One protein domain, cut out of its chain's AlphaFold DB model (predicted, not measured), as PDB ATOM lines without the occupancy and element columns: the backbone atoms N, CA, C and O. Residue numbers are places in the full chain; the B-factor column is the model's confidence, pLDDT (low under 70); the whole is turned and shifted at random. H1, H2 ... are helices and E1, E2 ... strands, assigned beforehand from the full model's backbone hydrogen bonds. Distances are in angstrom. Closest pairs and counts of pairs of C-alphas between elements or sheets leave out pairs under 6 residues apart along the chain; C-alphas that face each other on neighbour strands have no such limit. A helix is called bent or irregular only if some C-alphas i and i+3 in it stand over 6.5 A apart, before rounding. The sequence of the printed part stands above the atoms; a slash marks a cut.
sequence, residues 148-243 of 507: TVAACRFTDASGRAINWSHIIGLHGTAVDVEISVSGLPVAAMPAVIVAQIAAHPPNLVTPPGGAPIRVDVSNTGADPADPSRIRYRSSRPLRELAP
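What this domain is: This is residues 148 to 243 of the 507 residues of the protein "Putative peptidoglycan binding domain-containing protein" of Rhodococcus tukisamuensis (UniProt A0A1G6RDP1). One sheet of five strands is curled like part of an open barrel and folded back on itself, with E1 and E2 in one leaf facing E4 and E3 in the other, and E5 as the hinge. The short helix H1 follows E5 at one end of the sheet, near the first residues of E2 and E4, while residues 201 to 206 of the link from E3 to E4 stick out. The printed part has 96 residues, with five named strands and one named helix in the order E1 E2 E3 E4 E5 H1; the class is mostly strand. The sheet's order is E1 E2 E5 E4 E3, all antiparallel. The whole is only just compact, close to loose, with a radius of gyration of the C-alphas of 14.5 A, and only just elongated, spanning 41 by 27 by 23 A.

How they stand to each other: In the strongly twisted sheet, E5, residues 226 to 237, is the antiparallel neighbour of E2, residues 174 to 182, at 158 degrees; N 175 and O 236 are 2.7 A apart, within hydrogen-bond range. E1, residues 148 to 155, is an edge strand and forms a hairpin with E2, with N 150 and O 180 at 2.8 A. E4, residues 213 to 223, forms a hairpin with E5, with N 220 and O 231 at 2.8 A. E3, residues 192 to 200, is the other edge strand and forms a hairpin with E4, with N 195 and O 215 at 2.8 A. The pairing is staggered: E4 pairs with E3 over residues 213 to 218 and with E5 over residues 218 to 223. E4 bends by 70 degrees at residue 220, and E5 by 86 degrees at residue 229. E3 to E5 is a meander, each strand the antiparallel neighbour of the one before; E2 to E5 is a Greek key, that meander preceded by E2, the antiparallel neighbour of E5. The leaves of this folded sheet face each other with 19 pairs of C-alphas within 11 A. E1 is apart from E3 and E4. H1, residues 238 to 243, is on the sheet at a height of 7.8 A; its closest C-alpha pair with E2 is Ala 174 and Leu 238, 4.9 A. H1 has 0 of 2 O i to N i+4 pairs within hydrogen-bond range, and 2 of 3 O i to N i+3 pairs.

Where its parts are: E1 begins at C-alpha 148, (-16.984, -20.048, -11.916), and is 20.1 A long from first to last C-alpha. E2 measures 26.5 A, E3 26.3 A, E4 25.4 A and E5 28.5 A. E5 ends at C-alpha 237, (-35.804, -32.379, 4.325). H1 is irregular, with C-alphas 240 and 243 7.5 A apart, and ends at C-alpha 243, (-27.480, -31.144, 13.770).

The domain as a whole: The C-alphas farthest apart, of Ala 187 and Val 205, are 43.1 A apart. The printed part has no cut. The links E1 to E2 and E3 to E4 are long. The mean pLDDT of the printed part is 92.4, and residues 207 to 209 are under 70.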
ATOM      1  N   THR A 148     -16.450 -21.144 -12.731       96.88
ATOM      2  CA  THR A 148     -16.984 -20.048 -11.916       96.88
ATOM      3  C   THR A 148     -18.344 -20.430 -11.352       96.88
ATOM      4  O   THR A 148     -19.259 -20.773 -12.098       96.88
ATOM      5  N   VAL A 149     -18.513 -20.318 -10.034       96.62
ATOM      6  CA  VAL A 149     -19.826 -20.395  -9.384       96.62
ATOM      7  C   VAL A 149     -20.487 -19.028  -9.486       96.62
ATOM      8  O   VAL A 149     -20.180 -18.113  -8.723       96.62
ATOM      9  N   ALA A 150     -21.390 -18.887 -10.450       94.56
ATOM     10  CA  ALA A 150     -22.066 -17.632 -10.745       94.56
ATOM     11  C   ALA A 150     -23.179 -17.312  -9.737       94.56
ATOM     12  O   ALA A 150     -23.449 -16.144  -9.460       94.56
ATOM     13  N   ALA A 151     -23.838 -18.337  -9.191       94.81
ATOM     14  CA  ALA A 151     -24.858 -18.169  -8.164       94.81
ATOM     15  C   ALA A 151     -24.914 -19.376  -7.228       94.81
ATOM     16  O   ALA A 151     -24.729 -20.515  -7.650       94.81
ATOM     17  N   CYS A 152     -25.239 -19.114  -5.967       95.50
ATOM     18  CA  CYS A 152     -25.558 -20.117  -4.962       95.50
ATOM     19  C   CYS A 152     -26.787 -19.607  -4.209       95.50
ATOM     20  O   CYS A 152     -26.742 -18.495  -3.679       95.50
ATOM     21  N   ARG A 153     -27.904 -20.342  -4.229       96.19
ATOM     22  CA  ARG A 153     -29.157 -19.860  -3.646       96.19
ATOM     23  C   ARG A 153     -30.026 -20.943  -3.026       96.19
ATOM     24  O   ARG A 153     -30.043 -22.078  -3.486       96.19
ATOM     25  N   PHE A 154     -30.806 -20.545  -2.028       96.62
ATOM     26  CA  PHE A 154     -31.963 -21.288  -1.554       96.62
ATOM     27  C   PHE A 154     -33.178 -20.994  -2.438       96.62
ATOM     28  O   PHE A 154     -33.441 -19.839  -2.801       96.62
ATOM     29  N   THR A 155     -33.939 -22.032  -2.758       94.88
ATOM     30  CA  THR A 155     -35.179 -21.938  -3.537       94.88
ATOM     31  C   THR A 155     -36.350 -22.560  -2.785       94.88
ATOM     32  O   THR A 155     -36.148 -23.323  -1.846       94.88
ATOM     33  N   ASP A 156     -37.577 -22.217  -3.169       90.94
ATOM     34  CA  ASP A 156     -38.756 -22.984  -2.768       90.94
ATOM     35  C   ASP A 156     -38.983 -24.177  -3.719       90.94
ATOM     36  O   ASP A 156     -38.271 -24.344  -4.717       90.94
ATOM     37  N   ALA A 157     -40.015 -24.980  -3.441       86.44
ATOM     38  CA  ALA A 157     -40.347 -26.163  -4.236       86.44
ATOM     39  C   ALA A 157     -40.634 -25.845  -5.719       86.44
ATOM     40  O   ALA A 157     -40.468 -26.708  -6.580       86.44
ATOM     41  N   SER A 158     -41.022 -24.604  -6.041       86.94
ATOM     42  CA  SER A 158     -41.233 -24.159  -7.425       86.94
ATOM     43  C   SER A 158     -39.935 -23.738  -8.131       86.94
ATOM     44  O   SER A 158     -39.937 -23.455  -9.326       86.94
ATOM     45  N   GLY A 159     -38.808 -23.708  -7.412       88.06
ATOM     46  CA  GLY A 159     -37.528 -23.192  -7.898       88.06
ATOM     47  C   GLY A 159     -37.408 -21.671  -7.821       88.06
ATOM     48  O   GLY A 159     -36.437 -21.110  -8.329       88.06
ATOM     49  N   ARG A 160     -38.357 -20.979  -7.179       91.69
ATOM     50  CA  ARG A 160     -38.259 -19.535  -6.973       91.69
ATOM     51  C   ARG A 160     -37.254 -19.246  -5.866       91.69
ATOM     52  O   ARG A 160     -37.269 -19.881  -4.815       91.69
ATOM     53  N   ALA A 161     -36.384 -18.267  -6.102       93.50
ATOM     54  CA  ALA A 161     -35.404 -17.843  -5.112       93.50
ATOM     55  C   ALA A 161     -36.098 -17.322  -3.846       93.50
ATOM     56  O   ALA A 161     -36.960 -16.442  -3.910       93.50
ATOM     57  N   ILE A 162     -35.681 -17.842  -2.697       94.12
ATOM     58  CA  ILE A 162     -36.122 -17.362  -1.390       94.12
ATOM     59  C   ILE A 162     -35.357 -16.066  -1.097       94.12
ATOM     60  O   ILE A 162     -34.157 -15.975  -1.364       94.12
ATOM     61  N   ASN A 163     -36.039 -15.041  -0.584       95.19
ATOM     62  CA  ASN A 163     -35.416 -13.792  -0.131       95.19
ATOM     63  C   ASN A 163     -35.371 -13.739   1.409       95.19
ATOM     64  O   ASN A 163     -35.877 -14.640   2.073       95.19
ATOM     65  N   TRP A 164     -34.760 -12.701   1.981       95.88
ATOM     66  CA  TRP A 164     -34.578 -12.604   3.430       95.88
ATOM     67  C   TRP A 164     -35.882 -12.574   4.245       95.88
ATOM     68  O   TRP A 164     -35.913 -13.072   5.364       95.88
ATOM     69  N   SER A 165     -36.979 -12.047   3.690       92.56
ATOM     70  CA  SER A 165     -38.270 -11.985   4.391       92.56
ATOM     71  C   SER A 165     -39.030 -13.312   4.410       92.56
ATOM     72  O   SER A 165     -40.133 -13.371   4.939       92.56
ATOM     73  N   HIS A 166     -38.466 -14.380   3.845       94.81
ATOM     74  CA  HIS A 166     -39.048 -15.715   3.875       94.81
ATOM     75  C   HIS A 166     -38.224 -16.635   4.779       94.81
ATOM     76  O   HIS A 166     -37.002 -16.720   4.660       94.81
ATOM     77  N   ILE A 167     -38.913 -17.380   5.646       96.62
ATOM     78  CA  ILE A 167     -38.298 -18.375   6.528       96.62
ATOM     79  C   ILE A 167     -38.466 -19.767   5.911       96.62
ATOM     80  O   ILE A 167     -39.580 -20.285   5.779       96.62
ATOM     81  N   ILE A 168     -37.345 -20.396   5.564       96.00
ATOM     82  CA  ILE A 168     -37.283 -21.789   5.115       96.00
ATOM     83  C   ILE A 168     -37.814 -22.676   6.245       96.00
ATOM     84  O   ILE A 168     -37.362 -22.564   7.380       96.00
ATOM     85  N   GLY A 169     -38.778 -23.554   5.965       93.88
ATOM     86  CA  GLY A 169     -39.398 -24.391   7.001       93.88
ATOM     87  C   GLY A 169     -40.707 -23.861   7.592       93.88
ATOM     88  O   GLY A 169     -41.339 -24.553   8.391       93.88
ATOM     89  N   LEU A 170     -41.126 -22.637   7.246       93.81
ATOM     90  CA  LEU A 170     -42.383 -22.084   7.763       93.81
ATOM     91  C   LEU A 170     -43.607 -22.718   7.089       93.81
ATOM     92  O   LEU A 170     -44.570 -23.067   7.764       93.81
ATOM     93  N   HIS A 171     -43.541 -22.902   5.768       90.06
ATOM     94  CA  HIS A 171     -44.624 -23.464   4.948       90.06
ATOM     95  C   HIS A 171     -44.234 -24.734   4.183       90.06
ATOM     96  O   HIS A 171     -45.089 -25.382   3.588       90.06
ATOM     97  N   GLY A 172     -42.953 -25.092   4.193       88.44
ATOM     98  CA  GLY A 172     -42.424 -26.282   3.534       88.44
ATOM     99  C   GLY A 172     -41.582 -27.099   4.499       88.44
ATOM    100  O   GLY A 172     -41.161 -26.605   5.539       88.44
ATOM    101  N   THR A 173     -41.323 -28.354   4.153       87.19
ATOM    102  CA  THR A 173     -40.514 -29.271   4.969       87.19
ATOM    103  C   THR A 173     -39.120 -29.497   4.400       87.19
ATOM    104  O   THR A 173     -38.351 -30.251   4.993       87.19
ATOM    105  N   ALA A 174     -38.789 -28.860   3.275       93.19
ATOM    106  CA  ALA A 174     -37.537 -29.041   2.560       93.19
ATOM    107  C   ALA A 174     -36.739 -27.737   2.445       93.19
ATOM    108  O   ALA A 174     -37.283 -26.632   2.520       93.19
ATOM    109  N   VAL A 175     -35.436 -27.907   2.264       93.50
ATOM    110  CA  VAL A 175     -34.466 -26.898   1.871       93.50
ATOM    111  C   VAL A 175     -34.005 -27.265   0.474       93.50
ATOM    112  O   VAL A 175     -33.375 -28.308   0.280       93.50
ATOM    113  N   ASP A 176     -34.321 -26.410  -0.491       96.19
ATOM    114  CA  ASP A 176     -33.844 -26.573  -1.855       96.19
ATOM    115  C   ASP A 176     -32.633 -25.669  -2.068       96.19
ATOM    116  O   ASP A 176     -32.693 -24.463  -1.823       96.19
ATOM    117  N   VAL A 177     -31.528 -26.258  -2.516       96.94
ATOM    118  CA  VAL A 177     -30.296 -25.551  -2.867       96.94
ATOM    119  C   VAL A 177     -30.117 -25.616  -4.371       96.94
ATOM    120  O   VAL A 177     -30.226 -26.687  -4.967       96.94
ATOM    121  N   GLU A 178     -29.797 -24.476  -4.970       97.44
ATOM    122  CA  GLU A 178     -29.437 -24.361  -6.372       97.44
ATOM    123  C   GLU A 178     -28.088 -23.656  -6.531       97.44
ATOM    124  O   GLU A 178     -27.846 -22.601  -5.941       97.44
ATOM    125  N   ILE A 179     -27.213 -24.231  -7.355       97.31
ATOM    126  CA  ILE A 179     -25.914 -23.659  -7.711       97.31
ATOM    127  C   ILE A 179     -25.840 -23.542  -9.233       97.31
ATOM    128  O   ILE A 179     -26.060 -24.520  -9.941       97.31
ATOM    129  N   SER A 180     -25.532 -22.348  -9.734       97.06
ATOM    130  CA  SER A 180     -25.315 -22.090 -11.160       97.06
ATOM    131  C   SER A 180     -23.825 -21.883 -11.405       97.06
ATOM    132  O   SER A 180     -23.196 -21.072 -10.718       97.06
ATOM    133  N   VAL A 181     -23.255 -22.621 -12.355       97.50
ATOM    134  CA  VAL A 181     -21.818 -22.594 -12.665       97.50
ATOM    135  C   VAL A 181     -21.568 -22.439 -14.163       97.50
ATOM    136  O   VAL A 181     -22.405 -22.816 -14.979       97.50
ATOM    137  N   SER A 182     -20.403 -21.924 -14.532       96.88
ATOM    138  CA  SER A 182     -19.938 -21.791 -15.919       96.88
ATOM    139  C   SER A 182     -18.437 -22.063 -16.016       96.88
ATOM    140  O   SER A 182     -17.789 -22.309 -15.000       96.88
ATOM    141  N   GLY A 183     -17.879 -22.026 -17.229       96.31
ATOM    142  CA  GLY A 183     -16.431 -22.122 -17.454       96.31
ATOM    143  C   GLY A 183     -15.947 -23.443 -18.059       96.31
ATOM    144  O   GLY A 183     -14.755 -23.585 -18.320       96.31
ATOM    145  N   LEU A 184     -16.858 -24.385 -18.329       97.00
ATOM    146  CA  LEU A 184     -16.602 -25.627 -19.066       97.00
ATOM    147  C   LEU A 184     -17.822 -26.027 -19.914       97.00
ATOM    148  O   LEU A 184     -18.945 -25.617 -19.598       97.00
ATOM    149  N   PRO A 185     -17.637 -26.898 -20.924       95.25
ATOM    150  CA  PRO A 185     -18.746 -27.507 -21.647       95.25
ATOM    151  C   PRO A 185     -19.680 -28.283 -20.717       95.25
ATOM    152  O   PRO A 185     -19.221 -28.985 -19.818       95.25
ATOM    153  N   VAL A 186     -20.985 -28.247 -21.003       92.31
ATOM    154  CA  VAL A 186     -22.036 -28.944 -20.234       92.31
ATOM    155  C   VAL A 186     -21.695 -30.403 -19.936       92.31
ATOM    156  O   VAL A 186     -21.816 -30.850 -18.801       92.31
ATOM    157  N   ALA A 187     -21.246 -31.136 -20.954       93.56
ATOM    158  CA  ALA A 187     -20.935 -32.557 -20.848       93.56
ATOM    159  C   ALA A 187     -19.629 -32.858 -20.090       93.56
ATOM    160  O   ALA A 187     -19.417 -33.991 -19.672       93.56
ATOM    161  N   ALA A 188     -18.768 -31.853 -19.905       94.62
ATOM    162  CA  ALA A 188     -17.537 -31.962 -19.126       94.62
ATOM    163  C   ALA A 188     -17.711 -31.503 -17.668       94.62
ATOM    164  O   ALA A 188     -16.796 -31.643 -16.862       94.62
ATOM    165  N   MET A 189     -18.867 -30.930 -17.323       95.62
ATOM    166  CA  MET A 189     -19.185 -30.568 -15.948       95.62
ATOM    167  C   MET A 189     -19.501 -31.833 -15.130       95.62
ATOM    168  O   MET A 189     -20.163 -32.742 -15.636       95.62
ATOM    169  N   PRO A 190     -19.065 -31.913 -13.861       95.56
ATOM    170  CA  PRO A 190     -19.306 -33.089 -13.031       95.56
ATOM    171  C   PRO A 190     -20.807 -33.361 -12.849       95.56
ATOM    172  O   PRO A 190     -21.623 -32.446 -12.778       95.56
ATOM    173  N   ALA A 191     -21.189 -34.633 -12.722       96.25
ATOM    174  CA  ALA A 191     -22.592 -35.002 -12.501       96.25
ATOM    175  C   ALA A 191     -23.129 -34.507 -11.144       96.25
ATOM    176  O   ALA A 191     -24.317 -34.214 -11.009       96.25
ATOM    177  N   VAL A 192     -22.248 -34.407 -10.147       97.38
ATOM    178  CA  VAL A 192     -22.555 -33.974  -8.782       97.38
ATOM    179  C   VAL A 192     -21.455 -33.038  -8.296       97.38
ATOM    180  O   VAL A 192     -20.266 -33.262  -8.544       97.38
ATOM    181  N   ILE A 193     -21.847 -31.985  -7.584       96.88
ATOM    182  CA  ILE A 193     -20.926 -31.117  -6.843       96.88
ATOM    183  C   ILE A 193     -21.384 -31.050  -5.389       96.88
ATOM    184  O   ILE A 193     -22.516 -31.398  -5.067       96.88
ATOM    185  N   VAL A 194     -20.505 -30.592  -4.503       97.06
ATOM    186  CA  VAL A 194     -20.816 -30.499  -3.075       97.06
ATOM    187  C   VAL A 194     -21.120 -29.051  -2.714       97.06
ATOM    188  O   VAL A 194     -20.279 -28.173  -2.900       97.06
ATOM    189  N   ALA A 195     -22.299 -28.808  -2.157       96.94
ATOM    190  CA  ALA A 195     -22.627 -27.591  -1.429       96.94
ATOM    191  C   ALA A 195     -22.242 -27.746   0.051       96.94
ATOM    192  O   ALA A 195     -22.325 -28.831   0.623       96.94
ATOM    193  N   GLN A 196     -21.829 -26.654   0.682       96.38
ATOM    194  CA  GLN A 196     -21.664 -26.548   2.127       96.38
ATOM    195  C   GLN A 196     -22.786 -25.675   2.677       96.38
ATOM    196  O   GLN A 196     -22.952 -24.544   2.219       96.38
ATOM    197  N   ILE A 197     -23.524 -26.196   3.657       95.81
ATOM    198  CA  ILE A 197     -24.538 -25.454   4.404       95.81
ATOM    199  C   ILE A 197     -24.045 -25.297   5.839       95.81
ATOM    200  O   ILE A 197     -23.844 -26.287   6.538       95.81
ATOM    201  N   ALA A 198     -23.846 -24.060   6.274       94.69
ATOM    202  CA  ALA A 198     -23.567 -23.716   7.663       94.69
ATOM    203  C   ALA A 198     -24.800 -23.064   8.296       94.69
ATOM    204  O   ALA A 198     -25.683 -22.580   7.583       94.69
ATOM    205  N   ALA A 199     -24.853 -23.035   9.626       94.00
ATOM    206  CA  ALA A 199     -25.859 -22.264  10.342       94.00
ATOM    207  C   ALA A 199     -25.248 -21.482  11.501       94.00
ATOM    208  O   ALA A 199     -24.303 -21.949  12.139       94.00
ATOM    209  N   HIS A 200     -25.829 -20.323  11.796       94.00
ATOM    210  CA  HIS A 200     -25.478 -19.507  12.952       94.00
ATOM    211  C   HIS A 200     -26.688 -18.757  13.527       94.00
ATOM    212  O   HIS A 200     -27.711 -18.617  12.845       94.00
ATOM    213  N   PRO A 201     -26.605 -18.281  14.783       94.69
ATOM    214  CA  PRO A 201     -27.613 -17.390  15.346       94.69
ATOM    215  C   PRO A 201     -27.782 -16.108  14.509       94.69
ATOM    216  O   PRO A 201     -26.790 -15.567  14.033       94.69
ATOM    217  N   PRO A 202     -29.010 -15.596  14.338       95.62
ATOM    218  CA  PRO A 202     -29.272 -14.330  13.642       95.62
ATOM    219  C   PRO A 202     -28.829 -13.105  14.460       95.62
ATOM    220  O   PRO A 202     -28.295 -13.230  15.562       95.62
ATOM    221  N   ASN A 203     -29.116 -11.906  13.937       96.12
ATOM    222  CA  ASN A 203     -28.814 -10.618  14.571       96.12
ATOM    223  C   ASN A 203     -27.306 -10.350  14.762       96.12
ATOM    224  O   ASN A 203     -26.925  -9.704  15.739       96.12
ATOM    225  N   LEU A 204     -26.458 -10.865  13.856       86.38
ATOM    226  CA  LEU A 204     -24.991 -10.725  13.873       86.38
ATOM    227  C   LEU A 204     -24.327 -11.144  15.195       86.38
ATOM    228  O   LEU A 204     -23.209 -10.727  15.507       86.38
ATOM    229  N   VAL A 205     -24.996 -11.989  15.980       78.44
ATOM    230  CA  VAL A 205     -24.398 -12.583  17.170       78.44
ATOM    231  C   VAL A 205     -23.271 -13.492  16.697       78.44
ATOM    232  O   VAL A 205     -23.511 -14.428  15.936       78.44
ATOM    233  N   THR A 206     -22.036 -13.203  17.116       72.62
ATOM    234  CA  THR A 206     -20.861 -13.974  16.695       72.62
ATOM    235  C   THR A 206     -21.087 -15.459  16.996       72.62
ATOM    236  O   THR A 206     -21.285 -15.815  18.161       72.62
ATOM    237  N   PRO A 207     -21.102 -16.338  15.980       60.53
ATOM    238  CA  PRO A 207     -21.439 -17.730  16.211       60.53
ATOM    239  C   PRO A 207     -20.347 -18.468  16.990       60.53
ATOM    240  O   PRO A 207     -19.163 -18.246  16.730       60.53
ATOM    241  N   PRO A 208     -20.707 -19.467  17.815       55.69
ATOM    242  CA  PRO A 208     -19.880 -20.658  17.919       55.69
ATOM    243  C   PRO A 208     -19.878 -21.352  16.547       55.69
ATOM    244  O   PRO A 208     -20.929 -21.690  16.001       55.69
ATOM    245  N   GLY A 209     -18.696 -21.505  15.948       60.84
ATOM    246  CA  GLY A 209     -18.544 -22.104  14.623       60.84
ATOM    247  C   GLY A 209     -18.988 -23.567  14.606       60.84
ATOM    248  O   GLY A 209     -18.298 -24.431  15.139       60.84
ATOM    249  N   GLY A 210     -20.128 -23.852  13.972       80.06
ATOM    250  CA  GLY A 210     -20.526 -25.212  13.615       80.06
ATOM    251  C   GLY A 210     -19.829 -25.668  12.333       80.06
ATOM    252  O   GLY A 210     -19.652 -24.883  11.398       80.06
ATOM    253  N   ALA A 211     -19.444 -26.945  12.261       90.75
ATOM    254  CA  ALA A 211     -18.952 -27.517  11.012       90.75
ATOM    255  C   ALA A 211     -20.087 -27.531   9.967       90.75
ATOM    256  O   ALA A 211     -21.192 -27.978  10.285       90.75
ATOM    257  N   PRO A 212     -19.852 -27.065   8.727       94.00
ATOM    258  CA  PRO A 212     -20.880 -27.076   7.698       94.00
ATOM    259  C   PRO A 212     -21.263 -28.511   7.319       94.00
ATOM    260  O   PRO A 212     -20.403 -29.386   7.192       94.00
ATOM    261  N   ILE A 213     -22.548 -28.731   7.047       94.62
ATOM    262  CA  ILE A 213     -23.029 -29.962   6.420       94.62
ATOM    263  C   ILE A 213     -22.676 -29.924   4.933       94.62
ATOM    264  O   ILE A 213     -22.808 -28.897   4.265       94.62
ATOM    265  N   ARG A 214     -22.235 -31.067   4.409       95.81
ATOM    266  CA  ARG A 214     -21.967 -31.267   2.985       95.81
ATOM    267  C   ARG A 214     -23.207 -31.859   2.326       95.81
ATOM    268  O   ARG A 214     -23.726 -32.864   2.801       95.81
ATOM    269  N   VAL A 215     -23.668 -31.239   1.247       96.06
ATOM    270  CA  VAL A 215     -24.843 -31.673   0.492       96.06
ATOM    271  C   VAL A 215     -24.454 -31.865  -0.961       96.06
ATOM    272  O   VAL A 215     -24.035 -30.920  -1.625       96.06
ATOM    273  N   ASP A 216     -24.630 -33.079  -1.459       97.62
ATOM    274  CA  ASP A 216     -24.503 -33.363  -2.882       97.62
ATOM    275  C   ASP A 216     -25.647 -32.690  -3.642       97.62
ATOM    276  O   ASP A 216     -26.821 -32.915  -3.332       97.62
ATOM    277  N   VAL A 217     -25.295 -31.863  -4.627       97.25
ATOM    278  CA  VAL A 217     -26.223 -31.226  -5.565       97.25
ATOM    279  C   VAL A 217     -25.965 -31.779  -6.966       97.25
ATOM    280  O   VAL A 217     -24.828 -31.812  -7.441       97.25
ATOM    281  N   SER A 218     -27.025 -32.241  -7.620       97.88
ATOM    282  CA  SER A 218     -26.938 -32.947  -8.899       97.88
ATOM    283  C   SER A 218     -27.093 -31.984 -10.064       97.88
ATOM    284  O   SER A 218     -27.895 -31.055  -9.995       97.88
ATOM    285  N   ASN A 219     -26.358 -32.225 -11.146       96.94
ATOM    286  CA  ASN A 219     -26.488 -31.500 -12.404       96.94
ATOM    287  C   ASN A 219     -27.895 -31.725 -12.991       96.94
ATOM    288  O   ASN A 219     -28.325 -32.859 -13.189       96.94
ATOM    289  N   THR A 220     -28.613 -30.636 -13.258       96.06
ATOM    290  CA  THR A 220     -29.970 -30.630 -13.838       96.06
ATOM    291  C   THR A 220     -30.000 -30.134 -15.285       96.06
ATOM    292  O   THR A 220     -31.074 -29.958 -15.856       96.06
ATOM    293  N   GLY A 221     -28.826 -29.938 -15.887       94.00
ATOM    294  CA  GLY A 221     -28.645 -29.470 -17.254       94.00
ATOM    295  C   GLY A 221     -28.331 -27.977 -17.349       94.00
ATOM    296  O   GLY A 221     -27.927 -27.330 -16.378       94.00
ATOM    297  N   ALA A 222     -28.486 -27.448 -18.562       93.38
ATOM    298  CA  ALA A 222     -28.267 -26.038 -18.852       93.38
ATOM    299  C   ALA A 222     -29.279 -25.154 -18.109       93.38
ATOM    300  O   ALA A 222     -30.443 -25.525 -17.945       93.38
ATOM    301  N   ASP A 223     -28.845 -23.975 -17.669       91.50
ATOM    302  CA  ASP A 223     -29.721 -22.992 -17.045       91.50
ATOM    303  C   ASP A 223     -30.674 -22.400 -18.105       91.50
ATOM    304  O   ASP A 223     -30.208 -21.815 -19.082       91.50
ATOM    305  N   PRO A 224     -32.007 -22.496 -17.936       89.62
ATOM    306  CA  PRO A 224     -32.963 -21.911 -18.875       89.62
ATOM    307  C   PRO A 224     -32.795 -20.404 -19.107       89.62
ATOM    308  O   PRO A 224     -33.192 -19.909 -20.158       89.62
ATOM    309  N   ALA A 225     -32.250 -19.667 -18.131       90.44
ATOM    310  CA  ALA A 225     -32.014 -18.230 -18.258       90.44
ATOM    311  C   ALA A 225     -30.693 -17.899 -18.970       90.44
ATOM    312  O   ALA A 225     -30.540 -16.797 -19.489       90.44
ATOM    313  N   ASP A 226     -29.742 -18.833 -18.975       91.62
ATOM    314  CA  ASP A 226     -28.437 -18.681 -19.611       91.62
ATOM    315  C   ASP A 226     -27.894 -20.068 -19.995       91.62
ATOM    316  O   ASP A 226     -27.253 -20.729 -19.172       91.62
ATOM    317  N   PRO A 227     -28.115 -20.524 -21.243       90.00
ATOM    318  CA  PRO A 227     -27.690 -21.849 -21.690       90.00
ATOM    319  C   PRO A 227     -26.177 -22.102 -21.609       90.00
ATOM    320  O   PRO A 227     -25.747 -23.249 -21.726       90.00
ATOM    321  N   SER A 228     -25.361 -21.057 -21.413       87.81
ATOM    322  CA  SER A 228     -23.919 -21.192 -21.179       87.81
ATOM    323  C   SER A 228     -23.570 -21.642 -19.752       87.81
ATOM    324  O   SER A 228     -22.415 -21.968 -19.468       87.81
ATOM    325  N   ARG A 229     -24.557 -21.675 -18.848       94.62
ATOM    326  CA  ARG A 229     -24.411 -22.096 -17.450       94.62
ATOM    327  C   ARG A 229     -25.056 -23.444 -17.211       94.62
ATOM    328  O   ARG A 229     -26.044 -23.801 -17.844       94.62
ATOM    329  N   ILE A 230     -24.534 -24.154 -16.222       96.31
ATOM    330  CA  ILE A 230     -25.102 -25.390 -15.696       96.31
ATOM    331  C   ILE A 230     -25.739 -25.133 -14.353       96.31
ATOM    332  O   ILE A 230     -25.163 -24.475 -13.487       96.31
ATOM    333  N   ARG A 231     -26.919 -25.712 -14.172       96.81
ATOM    334  CA  ARG A 231     -27.678 -25.637 -12.939       96.81
ATOM    335  C   ARG A 231     -27.569 -26.950 -12.178       96.81
ATOM    336  O   ARG A 231     -27.888 -28.010 -12.710       96.81
ATOM    337  N   TYR A 232     -27.191 -26.866 -10.912       97.69
ATOM    338  CA  TYR A 232     -27.181 -27.976  -9.968       97.69
ATOM    339  C   TYR A 232     -28.263 -27.765  -8.923       97.69
ATOM    340  O   TYR A 232     -28.402 -26.648  -8.425       97.69
ATOM    341  N   ARG A 233     -29.005 -28.815  -8.562       97.25
ATOM    342  CA  ARG A 233     -30.059 -28.737  -7.543       97.25
ATOM    343  C   ARG A 233     -29.998 -29.904  -6.565       97.25
ATOM    344  O   ARG A 233     -29.660 -31.025  -6.935       97.25
ATOM    345  N   SER A 234     -30.372 -29.639  -5.320       97.00
ATOM    346  CA  SER A 234     -30.727 -30.660  -4.330       97.00
ATOM    347  C   SER A 234     -31.939 -30.190  -3.546       97.00
ATOM    348  O   SER A 234     -32.019 -29.018  -3.192       97.00
ATOM    349  N   SER A 235     -32.822 -31.127  -3.210       96.44
ATOM    350  CA  SER A 235     -33.894 -30.937  -2.234       96.44
ATOM    351  C   SER A 235     -33.619 -31.835  -1.037       96.44
ATOM    352  O   SER A 235     -33.399 -33.035  -1.215       96.44
ATOM    353  N   ARG A 236     -33.565 -31.271   0.172       94.56
ATOM    354  CA  ARG A 236     -33.334 -32.030   1.410       94.56
ATOM    355  C   ARG A 236     -34.398 -31.690   2.445       94.56
ATOM    356  O   ARG A 236     -34.676 -30.510   2.636       94.56
ATOM    357  N   PRO A 237     -34.982 -32.663   3.157       93.19
ATOM    358  CA  PRO A 237     -35.804 -32.379   4.325       93.19
ATOM    359  C   PRO A 237     -35.062 -31.481   5.328       93.19
ATOM    360  O   PRO A 237     -33.917 -31.753   5.675       93.19
ATOM    361  N   LEU A 238     -35.725 -30.459   5.872       89.81
ATOM    362  CA  LEU A 238     -35.145 -29.539   6.860       89.81
ATOM    363  C   LEU A 238     -34.627 -30.273   8.105       89.81
ATOM    364  O   LEU A 238     -33.634 -29.865   8.699       89.81
ATOM    365  N   ARG A 239     -35.256 -31.400   8.465       88.44
ATOM    366  CA  ARG A 239     -34.795 -32.279   9.552       88.44
ATOM    367  C   ARG A 239     -33.392 -32.854   9.329       88.44
ATOM    368  O   ARG A 239     -32.760 -33.240  10.298       88.44
ATOM    369  N   GLU A 240     -32.888 -32.919   8.098       91.19
ATOM    370  CA  GLU A 240     -31.502 -33.340   7.841       91.19
ATOM    371  C   GLU A 240     -30.496 -32.258   8.251       91.19
ATOM    372  O   GLU A 240     -29.346 -32.565   8.548       91.19
ATOM    373  N   LEU A 241     -30.943 -31.002   8.369       89.94
ATOM    374  CA  LEU A 241     -30.168 -29.917   8.969       89.94
ATOM    375  C   LEU A 241     -30.299 -29.884  10.500       89.94
ATOM    376  O   LEU A 241     -29.779 -28.969  11.134       89.94
ATOM    377  N   ALA A 242     -30.965 -30.866  11.118       86.19
ATOM    378  CA  ALA A 242     -31.157 -30.923  12.563       86.19
ATOM    379  C   ALA A 242     -29.870 -30.758  13.386       86.19
ATOM    380  O   ALA A 242     -29.917 -30.002  14.351       86.19
ATOM    381  N   PRO A 243     -28.717 -31.356  13.019       85.75
ATOM    382  CA  PRO A 243     -27.480 -31.144  13.770       85.75
ATOM    383  C   PRO A 243     -27.028 -29.676  13.821       85.75
ATOM    384  O   PRO A 243     -26.357 -29.277  14.765       85.75
TER     385      PRO A 243